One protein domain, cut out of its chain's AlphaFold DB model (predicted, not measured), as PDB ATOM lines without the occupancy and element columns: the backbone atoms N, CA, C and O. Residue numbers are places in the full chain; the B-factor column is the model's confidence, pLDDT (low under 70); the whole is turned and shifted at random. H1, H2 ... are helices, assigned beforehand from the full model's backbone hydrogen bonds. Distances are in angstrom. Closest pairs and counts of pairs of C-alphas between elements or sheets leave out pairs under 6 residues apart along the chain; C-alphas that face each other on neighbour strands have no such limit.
ATOM      1  N   GLY A   2     108.033   5.170 -41.194       76.75
ATOM      2  CA  GLY A   2     106.658   5.682 -41.106       76.75
ATOM      3  C   GLY A   2     105.935   5.298 -39.811       76.75
ATOM      4  O   GLY A   2     106.494   5.430 -38.726       76.75
ATOM      5  N   GLU A   3     104.717   4.782 -39.966       84.25
ATOM      6  CA  GLU A   3     103.803   4.371 -38.888       84.25
ATOM      7  C   GLU A   3     103.811   2.854 -38.617       84.25
ATOM      8  O   GLU A   3     102.857   2.315 -38.059       84.25
ATOM      9  N   TRP A   4     104.844   2.129 -39.058       91.19
ATOM     10  CA  TRP A   4     104.881   0.676 -38.881       91.19
ATOM     11  C   TRP A   4     105.021   0.297 -37.404       91.19
ATOM     12  O   TRP A   4     105.728   0.959 -36.643       91.19
ATOM     13  N   THR A   5     104.403  -0.815 -37.012       93.31
ATOM     14  CA  THR A   5     104.706  -1.485 -35.741       93.31
ATOM     15  C   THR A   5     105.808  -2.533 -35.922       93.31
ATOM     16  O   THR A   5     106.063  -3.003 -37.037       93.31
ATOM     17  N   ALA A   6     106.433  -2.954 -34.819       93.12
ATOM     18  CA  ALA A   6     107.432  -4.021 -34.842       93.12
ATOM     19  C   ALA A   6     106.852  -5.341 -35.386       93.12
ATOM     20  O   ALA A   6     107.521  -6.062 -36.121       93.12
ATOM     21  N   GLU A   7     105.582  -5.640 -35.104       93.69
ATOM     22  CA  GLU A   7     104.892  -6.831 -35.610       93.69
ATOM     23  C   GLU A   7     104.653  -6.753 -37.120       93.69
ATOM     24  O   GLU A   7     104.817  -7.746 -37.834       93.69
ATOM     25  N   GLN A   8     104.285  -5.573 -37.631       94.69
ATOM     26  CA  GLN A   8     104.138  -5.350 -39.071       94.69
ATOM     27  C   GLN A   8     105.483  -5.491 -39.783       94.69
ATOM     28  O   GLN A   8     105.551  -6.132 -40.831       94.69
ATOM     29  N   PHE A   9     106.559  -4.977 -39.185       94.25
ATOM     30  CA  PHE A   9     107.919  -5.181 -39.677       94.25
ATOM     31  C   PHE A   9     108.322  -6.658 -39.674       94.25
ATOM     32  O   PHE A   9     108.775  -7.168 -40.697       94.25
ATOM     33  N   ALA A  10     108.082  -7.379 -38.577       93.81
ATOM     34  CA  ALA A  10     108.359  -8.810 -38.475       93.81
ATOM     35  C   ALA A  10     107.652  -9.608 -39.578       93.81
ATOM     36  O   ALA A  10     108.241 -10.489 -40.211       93.81
ATOM     37  N   LYS A  11     106.379  -9.283 -39.830       93.00
ATOM     38  CA  LYS A  11     105.564  -9.921 -40.864       93.00
ATOM     39  C   LYS A  11     106.055  -9.574 -42.270       93.00
ATOM     40  O   LYS A  11     106.154 -10.460 -43.117       93.00
ATOM     41  N   ALA A  12     106.408  -8.318 -42.510       92.94
ATOM     42  CA  ALA A  12     107.008  -7.883 -43.762       92.94
ATOM     43  C   ALA A  12     108.305  -8.645 -44.044       92.94
ATOM     44  O   ALA A  12     108.400  -9.298 -45.079       92.94
ATOM     45  N   VAL A  13     109.253  -8.630 -43.103       92.56
ATOM     46  CA  VAL A  13     110.589  -9.224 -43.250       92.56
ATOM     47  C   VAL A  13     110.526 -10.739 -43.411       92.56
ATOM     48  O   VAL A  13     111.061 -11.259 -44.385       92.56
ATOM     49  N   ARG A  14     109.839 -11.450 -42.509       90.88
ATOM     50  CA  ARG A  14     109.840 -12.924 -42.510       90.88
ATOM     51  C   ARG A  14     108.844 -13.534 -43.486       90.88
ATOM     52  O   ARG A  14     109.051 -14.644 -43.956       90.88
ATOM     53  N   GLN A  15     107.740 -12.845 -43.781       89.31
ATOM     54  CA  GLN A  15     106.632 -13.426 -44.552       89.31
ATOM     55  C   GLN A  15     106.374 -12.730 -45.887       89.31
ATOM     56  O   GLN A  15     105.603 -13.263 -46.690       89.31
ATOM     57  N   GLY A  16     106.981 -11.566 -46.127       90.38
ATOM     58  CA  GLY A  16     106.765 -10.785 -47.340       90.38
ATOM     59  C   GLY A  16     105.366 -10.189 -47.413       90.38
ATOM     60  O   GLY A  16     104.788 -10.157 -48.494       90.38
ATOM     61  N   ILE A  17     104.770  -9.798 -46.284       90.44
ATOM     62  CA  ILE A  17     103.412  -9.237 -46.244       90.44
ATOM     63  C   ILE A  17     103.467  -7.843 -45.628       90.44
ATOM     64  O   ILE A  17     103.868  -7.700 -44.475       90.44
ATOM     65  N   GLY A  18     103.034  -6.839 -46.389       89.50
ATOM     66  CA  GLY A  18     103.000  -5.455 -45.934       89.50
ATOM     67  C   GLY A  18     101.957  -5.182 -44.842       89.50
ATOM     68  O   GLY A  18     101.090  -6.027 -44.581       89.50
ATOM     69  N   PRO A  19     102.005  -3.992 -44.213       88.56
ATOM     70  CA  PRO A  19     101.057  -3.583 -43.170       88.56
ATOM     71  C   PRO A  19      99.586  -3.638 -43.605       88.56
ATOM     72  O   PRO A  19      98.711  -3.947 -42.803       88.56
ATOM     73  N   ASP A  20      99.328  -3.386 -44.888       88.50
ATOM     74  CA  ASP A  20      98.019  -3.434 -45.547       88.50
ATOM     75  C   ASP A  20      97.582  -4.862 -45.943       88.50
ATOM     76  O   ASP A  20      96.494  -5.067 -46.482       88.50
ATOM     77  N   GLY A  21      98.421  -5.871 -45.687       86.12
ATOM     78  CA  GLY A  21      98.183  -7.264 -46.063       86.12
ATOM     79  C   GLY A  21      98.585  -7.611 -47.499       86.12
ATOM     80  O   GLY A  21      98.392  -8.756 -47.927       86.12
ATOM     81  N   THR A  22      99.159  -6.667 -48.245       86.38
ATOM     82  CA  THR A  22      99.593  -6.893 -49.623       86.38
ATOM     83  C   THR A  22     100.862  -7.755 -49.654       86.38
ATOM     84  O   THR A  22     101.833  -7.442 -48.961       86.38
ATOM     85  N   PRO A  23     100.914  -8.842 -50.455       87.31
ATOM     86  CA  PRO A  23     102.134  -9.624 -50.607       87.31
ATOM     87  C   PRO A  23     103.187  -8.840 -51.398       87.31
ATOM     88  O   PRO A  23     102.890  -8.220 -52.427       87.31
ATOM     89  N   TYR A  24     104.428  -8.902 -50.933       87.81
ATOM     90  CA  TYR A  24     105.592  -8.371 -51.622       87.81
ATOM     91  C   TYR A  24     106.074  -9.310 -52.720       87.81
ATOM     92  O   TYR A  24     105.932 -10.535 -52.658       87.81
ATOM     93  N   TYR A  25     106.669  -8.704 -53.744       85.56
ATOM     94  CA  TYR A  25     107.375  -9.444 -54.775       85.56
ATOM     95  C   TYR A  25     108.600 -10.144 -54.169       85.56
ATOM     96  O   TYR A  25     109.230  -9.578 -53.276       85.56
ATOM     97  N   PRO A  26     108.996 -11.328 -54.669       78.25
ATOM     98  CA  PRO A  26     110.169 -12.058 -54.171       78.25
ATOM     99  C   PRO A  26     111.516 -11.349 -54.390       78.25
ATOM    100  O   PRO A  26     112.548 -11.864 -53.967       78.25
ATOM    101  N   SER A  27     111.524 -10.193 -55.065       81.81
ATOM    102  CA  SER A  27     112.662  -9.269 -55.082       81.81
ATOM    103  C   SER A  27     112.968  -8.717 -53.690       81.81
ATOM    104  O   SER A  27     114.129  -8.469 -53.383       81.81
ATOM    105  N   PHE A  28     111.952  -8.585 -52.833       87.19
ATOM    106  CA  PHE A  28     112.145  -8.494 -51.394       87.19
ATOM    107  C   PHE A  28     112.441  -9.912 -50.873       87.19
ATOM    108  O   PHE A  28     111.577 -10.782 -50.997       87.19
ATOM    109  N   PRO A  29     113.633 -10.205 -50.326       86.38
ATOM    110  CA  PRO A  29     114.095 -11.583 -50.154       86.38
ATOM    111  C   PRO A  29     113.568 -12.258 -48.871       86.38
ATOM    112  O   PRO A  29     114.267 -13.025 -48.212       86.38
ATOM    113  N   TYR A  30     112.289 -12.045 -48.550       88.25
ATOM    114  CA  TYR A  30     111.629 -12.584 -47.353       88.25
ATOM    115  C   TYR A  30     111.726 -14.111 -47.224       88.25
ATOM    116  O   TYR A  30     111.718 -14.639 -46.122       88.25
ATOM    117  N   THR A  31     111.866 -14.842 -48.335       86.00
ATOM    118  CA  THR A  31     112.017 -16.309 -48.334       86.00
ATOM    119  C   THR A  31     113.314 -16.803 -47.694       86.00
ATOM    120  O   THR A  31     113.503 -18.005 -47.592       86.00
ATOM    121  N   PHE A  32     114.251 -15.914 -47.392       88.25
ATOM    122  CA  PHE A  32     115.524 -16.237 -46.748       88.25
ATOM    123  C   PHE A  32     115.572 -15.641 -45.337       88.25
ATOM    124  O   PHE A  32     116.075 -16.271 -44.418       88.25
ATOM    125  N   TYR A  33     114.963 -14.469 -45.134       90.50
ATOM    126  CA  TYR A  33     114.735 -13.911 -43.798       90.50
ATOM    127  C   TYR A  33     113.674 -14.662 -42.990       90.50
ATOM    128  O   TYR A  33     113.485 -14.361 -41.816       90.50
ATOM    129  N   ALA A  34     112.966 -15.617 -43.599       88.12
ATOM    130  CA  ALA A  34     112.009 -16.479 -42.916       88.12
ATOM    131  C   ALA A  34     112.625 -17.112 -41.654       88.12
ATOM    132  O   ALA A  34     111.963 -17.150 -40.620       88.12
ATOM    133  N   ASP A  35     113.908 -17.483 -41.727       85.81
ATOM    134  CA  ASP A  35     114.681 -18.135 -40.664       85.81
ATOM    135  C   ASP A  35     115.234 -17.164 -39.595       85.81
ATOM    136  O   ASP A  35     116.059 -17.552 -38.773       85.81
ATOM    137  N   PHE A  36     114.820 -15.893 -39.583       88.50
ATOM    138  CA  PHE A  36     115.216 -14.961 -38.522       88.50
ATOM    139  C   PHE A  36     114.428 -15.215 -37.234       88.50
ATOM    140  O   PHE A  36     113.189 -15.278 -37.235       88.50
ATOM    141  N   SER A  37     115.161 -15.313 -36.124       87.56
ATOM    142  CA  SER A  37     114.577 -15.429 -34.792       87.56
ATOM    143  C   SER A  37     113.830 -14.149 -34.408       87.56
ATOM    144  O   SER A  37     113.981 -13.090 -35.025       87.56
ATOM    145  N   ASP A  38     113.013 -14.222 -33.360       89.56
ATOM    146  CA  ASP A  38     112.344 -13.027 -32.839       89.56
ATOM    147  C   ASP A  38     113.350 -11.976 -32.341       89.56
ATOM    148  O   ASP A  38     113.099 -10.779 -32.486       89.56
ATOM    149  N   GLN A  39     114.507 -12.411 -31.825       90.19
ATOM    150  CA  GLN A  39     115.572 -11.507 -31.395       90.19
ATOM    151  C   GLN A  39     116.223 -10.795 -32.587       90.19
ATOM    152  O   GLN A  39     116.377  -9.577 -32.539       90.19
ATOM    153  N   ASP A  40     116.509 -11.506 -33.684       91.12
ATOM    154  CA  ASP A  40     117.067 -10.891 -34.900       91.12
ATOM    155  C   ASP A  40     116.141  -9.799 -35.445       91.12
ATOM    156  O   ASP A  40     116.577  -8.715 -35.834       91.12
ATOM    157  N   ILE A  41     114.832 -10.062 -35.441       93.69
ATOM    158  CA  ILE A  41     113.828  -9.090 -35.874       93.69
ATOM    159  C   ILE A  41     113.771  -7.883 -34.936       93.69
ATOM    160  O   ILE A  41     113.666  -6.754 -35.422       93.69
ATOM    161  N   ALA A  42     113.845  -8.094 -33.621       94.38
ATOM    162  CA  ALA A  42     113.854  -7.011 -32.643       94.38
ATOM    163  C   ALA A  42     115.097  -6.117 -32.789       94.38
ATOM    164  O   ALA A  42     114.972  -4.889 -32.789       94.38
ATOM    165  N   ASP A  43     116.273  -6.716 -32.983       94.44
ATOM    166  CA  ASP A  43     117.536  -5.996 -33.160       94.44
ATOM    167  C   ASP A  43     117.552  -5.206 -34.473       94.44
ATOM    168  O   ASP A  43     117.920  -4.028 -34.489       94.44
ATOM    169  N   LEU A  44     117.076  -5.809 -35.569       93.69
ATOM    170  CA  LEU A  44     116.913  -5.115 -36.847       93.69
ATOM    171  C   LEU A  44     115.937  -3.947 -36.724       93.69
ATOM    172  O   LEU A  44     116.251  -2.843 -37.167       93.69
ATOM    173  N   TRP A  45     114.775  -4.163 -36.102       95.12
ATOM    174  CA  TRP A  45     113.793  -3.107 -35.866       95.12
ATOM    175  C   TRP A  45     114.413  -1.933 -35.102       95.12
ATOM    176  O   TRP A  45     114.326  -0.788 -35.550       95.12
ATOM    177  N   ALA A  46     115.106  -2.214 -33.995       94.88
ATOM    178  CA  ALA A  46     115.793  -1.201 -33.206       94.88
ATOM    179  C   ALA A  46     116.858  -0.456 -34.027       94.88
ATOM    180  O   ALA A  46     116.919   0.773 -33.975       94.88
ATOM    181  N   ALA A  47     117.648  -1.170 -34.835       93.56
ATOM    182  CA  ALA A  47     118.655  -0.571 -35.704       93.56
ATOM    183  C   ALA A  47     118.029   0.364 -36.752       93.56
ATOM    184  O   ALA A  47     118.462   1.510 -36.885       93.56
ATOM    185  N   PHE A  48     116.971  -0.060 -37.449       91.81
ATOM    186  CA  PHE A  48     116.286   0.782 -38.435       91.81
ATOM    187  C   PHE A  48     115.646   2.030 -37.814       91.81
ATOM    188  O   PHE A  48     115.562   3.066 -38.473       91.81
ATOM    189  N   GLN A  49     115.234   1.970 -36.545       91.19
ATOM    190  CA  GLN A  49     114.718   3.133 -35.822       91.19
ATOM    191  C   GLN A  49     115.783   4.208 -35.543       91.19
ATOM    192  O   GLN A  49     115.419   5.343 -35.236       91.19
ATOM    193  N   THR A  50     117.077   3.891 -35.670       92.50
ATOM    194  CA  THR A  50     118.169   4.875 -35.526       92.50
ATOM    195  C   THR A  50     118.429   5.689 -36.796       92.50
ATOM    196  O   THR A  50     119.106   6.717 -36.740       92.50
ATOM    197  N   VAL A  51     117.895   5.254 -37.942       90.00
ATOM    198  CA  VAL A  51     118.110   5.910 -39.235       90.00
ATOM    199  C   VAL A  51     117.185   7.131 -39.355       90.00
ATOM    200  O   VAL A  51     115.972   6.982 -39.175       90.00
ATOM    201  N   PRO A  52     117.707   8.332 -39.680       88.12
ATOM    202  CA  PRO A  52     116.877   9.518 -39.872       88.12
ATOM    203  C   PRO A  52     115.793   9.292 -40.938       88.12
ATOM    204  O   PRO A  52     116.087   8.721 -41.992       88.12
ATOM    205  N   VAL A  63     105.258  -2.676 -62.424       82.56
ATOM    206  CA  VAL A  63     105.393  -4.021 -62.997       82.56
ATOM    207  C   VAL A  63     104.430  -4.153 -64.166       82.56
ATOM    208  O   VAL A  63     103.248  -3.865 -64.030       82.56
ATOM    209  N   SER A  64     104.909  -4.637 -65.309       86.12
ATOM    210  CA  SER A  64     104.048  -4.901 -66.463       86.12
ATOM    211  C   SER A  64     103.302  -6.235 -66.349       86.12
ATOM    212  O   SER A  64     103.776  -7.199 -65.737       86.12
ATOM    213  N   PHE A  65     102.153  -6.323 -67.020       83.69
ATOM    214  CA  PHE A  65     101.421  -7.575 -67.208       83.69
ATOM    215  C   PHE A  65     102.320  -8.684 -67.797       83.69
ATOM    216  O   PHE A  65     103.093  -8.409 -68.720       83.69
ATOM    217  N   PRO A  66     102.219  -9.944 -67.319       81.94
ATOM    218  CA  PRO A  66     101.254 -10.462 -66.333       81.94
ATOM    219  C   PRO A  66     101.706 -10.375 -64.865       81.94
ATOM    220  O   PRO A  66     101.037 -10.914 -63.983       81.94
ATOM    221  N   PHE A  67     102.852  -9.757 -64.582       83.19
ATOM    222  CA  PHE A  67     103.461  -9.772 -63.249       83.19
ATOM    223  C   PHE A  67     102.890  -8.697 -62.303       83.19
ATOM    224  O   PHE A  67     103.139  -8.740 -61.100       83.19
ATOM    225  N   ASP A  68     102.068  -7.780 -62.807       80.88
ATOM    226  CA  ASP A  68     101.266  -6.816 -62.035       80.88
ATOM    227  C   ASP A  68     100.145  -7.474 -61.202       80.88
ATOM    228  O   ASP A  68      99.635  -6.902 -60.235       80.88
ATOM    229  N   GLN A  69      99.782  -8.716 -61.530       84.75
ATOM    230  CA  GLN A  69      98.708  -9.469 -60.892       84.75
ATOM    231  C   GLN A  69      99.097  -9.985 -59.493       84.75
ATOM    232  O   GLN A  69      99.411 -11.162 -59.293       84.75
ATOM    233  N   ARG A  70      99.020  -9.119 -58.473       81.44
ATOM    234  CA  ARG A  70      99.426  -9.429 -57.082       81.44
ATOM    235  C   ARG A  70      98.737 -10.637 -56.444       81.44
ATOM    236  O   ARG A  70      99.293 -11.244 -55.529       81.44
ATOM    237  N   TRP A  71      97.544 -11.019 -56.892       82.31
ATOM    238  CA  TRP A  71      96.884 -12.232 -56.397       82.31
ATOM    239  C   TRP A  71      97.667 -13.502 -56.769       82.31
ATOM    240  O   TRP A  71      97.711 -14.439 -55.973       82.31
ATOM    241  N   GLY A  72      98.354 -13.506 -57.917       83.44
ATOM    242  CA  GLY A  72      99.219 -14.605 -58.344       83.44
ATOM    243  C   GLY A  72     100.391 -14.822 -57.387       83.44
ATOM    244  O   GLY A  72     100.771 -15.964 -57.135       83.44
ATOM    245  N   LEU A  73     100.891 -13.756 -56.749       83.06
ATOM    246  CA  LEU A  73     101.932 -13.857 -55.719       83.06
ATOM    247  C   LEU A  73     101.462 -14.628 -54.486       83.06
ATOM    248  O   LEU A  73     102.273 -15.299 -53.857       83.06
ATOM    249  N   LYS A  74     100.167 -14.578 -54.142       83.44
ATOM    250  CA  LYS A  74      99.630 -15.375 -53.026       83.44
ATOM    251  C   LYS A  74      99.753 -16.869 -53.322       83.44
ATOM    252  O   LYS A  74     100.189 -17.620 -52.455       83.44
ATOM    253  N   LEU A  75      99.415 -17.280 -54.547       85.56
ATOM    254  CA  LEU A  75      99.550 -18.669 -54.996       85.56
ATOM    255  C   LEU A  75     101.016 -19.084 -55.118       85.56
ATOM    256  O   LEU A  75     101.392 -20.145 -54.634       85.56
ATOM    257  N   TRP A  76     101.854 -18.229 -55.709       86.19
ATOM    258  CA  TRP A  76     103.291 -18.474 -55.816       86.19
ATOM    259  C   TRP A  76     103.930 -18.653 -54.436       86.19
ATOM    260  O   TRP A  76     104.650 -19.621 -54.206       86.19
ATOM    261  N   ARG A  77     103.606 -17.771 -53.484       85.19
ATOM    262  CA  ARG A  77     104.074 -17.871 -52.099       85.19
ATOM    263  C   ARG A  77     103.593 -19.167 -51.459       85.19
ATOM    264  O   ARG A  77     104.404 -19.862 -50.871       85.19
ATOM    265  N   ALA A  78     102.323 -19.536 -51.612       83.69
ATOM    266  CA  ALA A  78     101.819 -20.806 -51.085       83.69
ATOM    267  C   ALA A  78     102.545 -22.037 -51.667       83.69
ATOM    268  O   ALA A  78     102.635 -23.056 -50.992       83.69
ATOM    269  N   ALA A  79     103.065 -21.950 -52.895       83.12
ATOM    270  CA  ALA A  79     103.772 -23.045 -53.555       83.12
ATOM    271  C   ALA A  79     105.280 -23.112 -53.238       83.12
ATOM    272  O   ALA A  79     105.856 -24.197 -53.293       83.12
ATOM    273  N   PHE A  80     105.931 -21.975 -52.964       82.12
ATOM    274  CA  PHE A  80     107.400 -21.884 -52.879       82.12
ATOM    275  C   PHE A  80     107.943 -21.300 -51.572       82.12
ATOM    276  O   PHE A  80     109.157 -21.329 -51.356       82.12
ATOM    277  N   PHE A  81     107.083 -20.752 -50.715       81.06
ATOM    278  CA  PHE A  81     107.454 -20.394 -49.351       81.06
ATOM    279  C   PHE A  81     107.479 -21.660 -48.493       81.06
ATOM    280  O   PHE A  81     106.646 -22.547 -48.669       81.06
ATOM    281  N   TYR A  82     108.446 -21.742 -47.590       73.88
ATOM    282  CA  TYR A  82     108.620 -22.861 -46.673       73.88
ATOM    283  C   TYR A  82     108.529 -22.353 -45.237       73.88
ATOM    284  O   TYR A  82     108.713 -21.159 -44.987       73.88
ATOM    285  N   ASP A  83     108.222 -23.258 -44.313       70.38
ATOM    286  CA  ASP A  83     108.233 -22.928 -42.894       70.38
ATOM    287  C   ASP A  83     109.679 -22.741 -42.418       70.38
ATOM    288  O   ASP A  83     110.524 -23.573 -42.762       70.38
ATOM    289  N   PRO A  84     109.972 -21.676 -41.654       69.94
ATOM    290  CA  PRO A  84     111.307 -21.421 -41.137       69.94
ATOM    291  C   PRO A  84     111.918 -22.626 -40.413       69.94
ATOM    292  O   PRO A  84     111.238 -23.286 -39.628       69.94
ATOM    293  N   ASP A  85     113.209 -22.871 -40.632       77.62
ATOM    294  CA  ASP A  85     113.993 -23.915 -39.960       77.62
ATOM    295  C   ASP A  85     115.155 -23.278 -39.188       77.62
ATOM    296  O   ASP A  85     116.303 -23.202 -39.645       77.62
ATOM    297  N   THR A  86     114.813 -22.755 -38.012       74.25
ATOM    298  CA  THR A  86     115.718 -21.976 -37.158       74.25
ATOM    299  C   THR A  86     116.415 -22.818 -36.098       74.25
ATOM    300  O   THR A  86     117.387 -22.365 -35.500       74.25
ATOM    301  N   GLU A  87     115.947 -24.042 -35.859       85.62
ATOM    302  CA  GLU A  87     116.448 -24.878 -34.770       85.62
ATOM    303  C   GLU A  87     117.847 -25.421 -35.080       85.62
ATOM    304  O   GLU A  87     118.076 -25.961 -36.169       85.62
TER     305      GLU A  87
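What this domain is: This is residues 2 to 52 and 63 to 87 of the 214 residues of a protein of Salipiger profundus (UniProt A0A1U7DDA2). A flat, loosely joined set of helices: H1 lies in the middle with H2 and H3 packed on it, while H4 lies off on its own toward the opposite end from H3. A long loop, residues 16 to 29, fills space between H1 and H4, and the last residues, 81 to 87, run from H4 back along one edge toward the H3 end. The printed part has 76 residues, with four named helices in the order H1, H2, H3, H4 and no named strand; the class is all helix, though under half of the residues, 36 of 76, are in named elements. The whole is only just compact, close to loose, with a radius of gyration of the C-alphas of 13.5 A, and it spans 38 by 34 by 17 A.

How they stand to each other: H3, residues 38 to 48, touches H1, residues 6 to 15, and their closest C-alphas are those of Ala 10 and Ile 41, 6.1 A apart. The two run opposite ways at a steep tilt of 68 degrees, only just short of about perpendicular. H1 also touches H2, residues 30 to 33, where the closest C-alphas are those of Arg 14 and Tyr 33, 5.2 A apart. H2 and H3 are apart, though a tight link of 4 residues joins them. H4, residues 70 to 80, is apart from H1, H2 and H3. In H1 and H3 every pair of O of residue i and N of residue i+4 is within hydrogen-bond range; in H4 5 of 7 are, and H2 is too short for such a pair.

Where its parts are: H3 runs from Asp 38 to Phe 48 and is 15.4 A from first to last C-alpha, beginning at C-alpha 38 (112.344, -13.027, -32.839). H1 runs from Ala 6, with its C-alpha at (107.432, -4.021, -34.842), to Gln 15, and is 13.5 A long. H2 runs from Tyr 30 to Tyr 33 and is 4.9 A long. H4 runs from Arg 70 to Phe 80, is also 15.4 A long, and ends at C-alpha 80 (107.400, -21.884, -52.879).

The domain as a whole: The two C-alphas farthest apart are those of Phe 65 and Glu 87, at 39.7 A. Residues 53 to 62 are cut out, within the link from H3 to H4, and C-alphas 52 and 63 are 29.2 A apart across the cut. The link from H1 to H2, of 14 residues, is long. The mean pLDDT of the printed part is 87.0, and residue 84 is the one printed residue under 70.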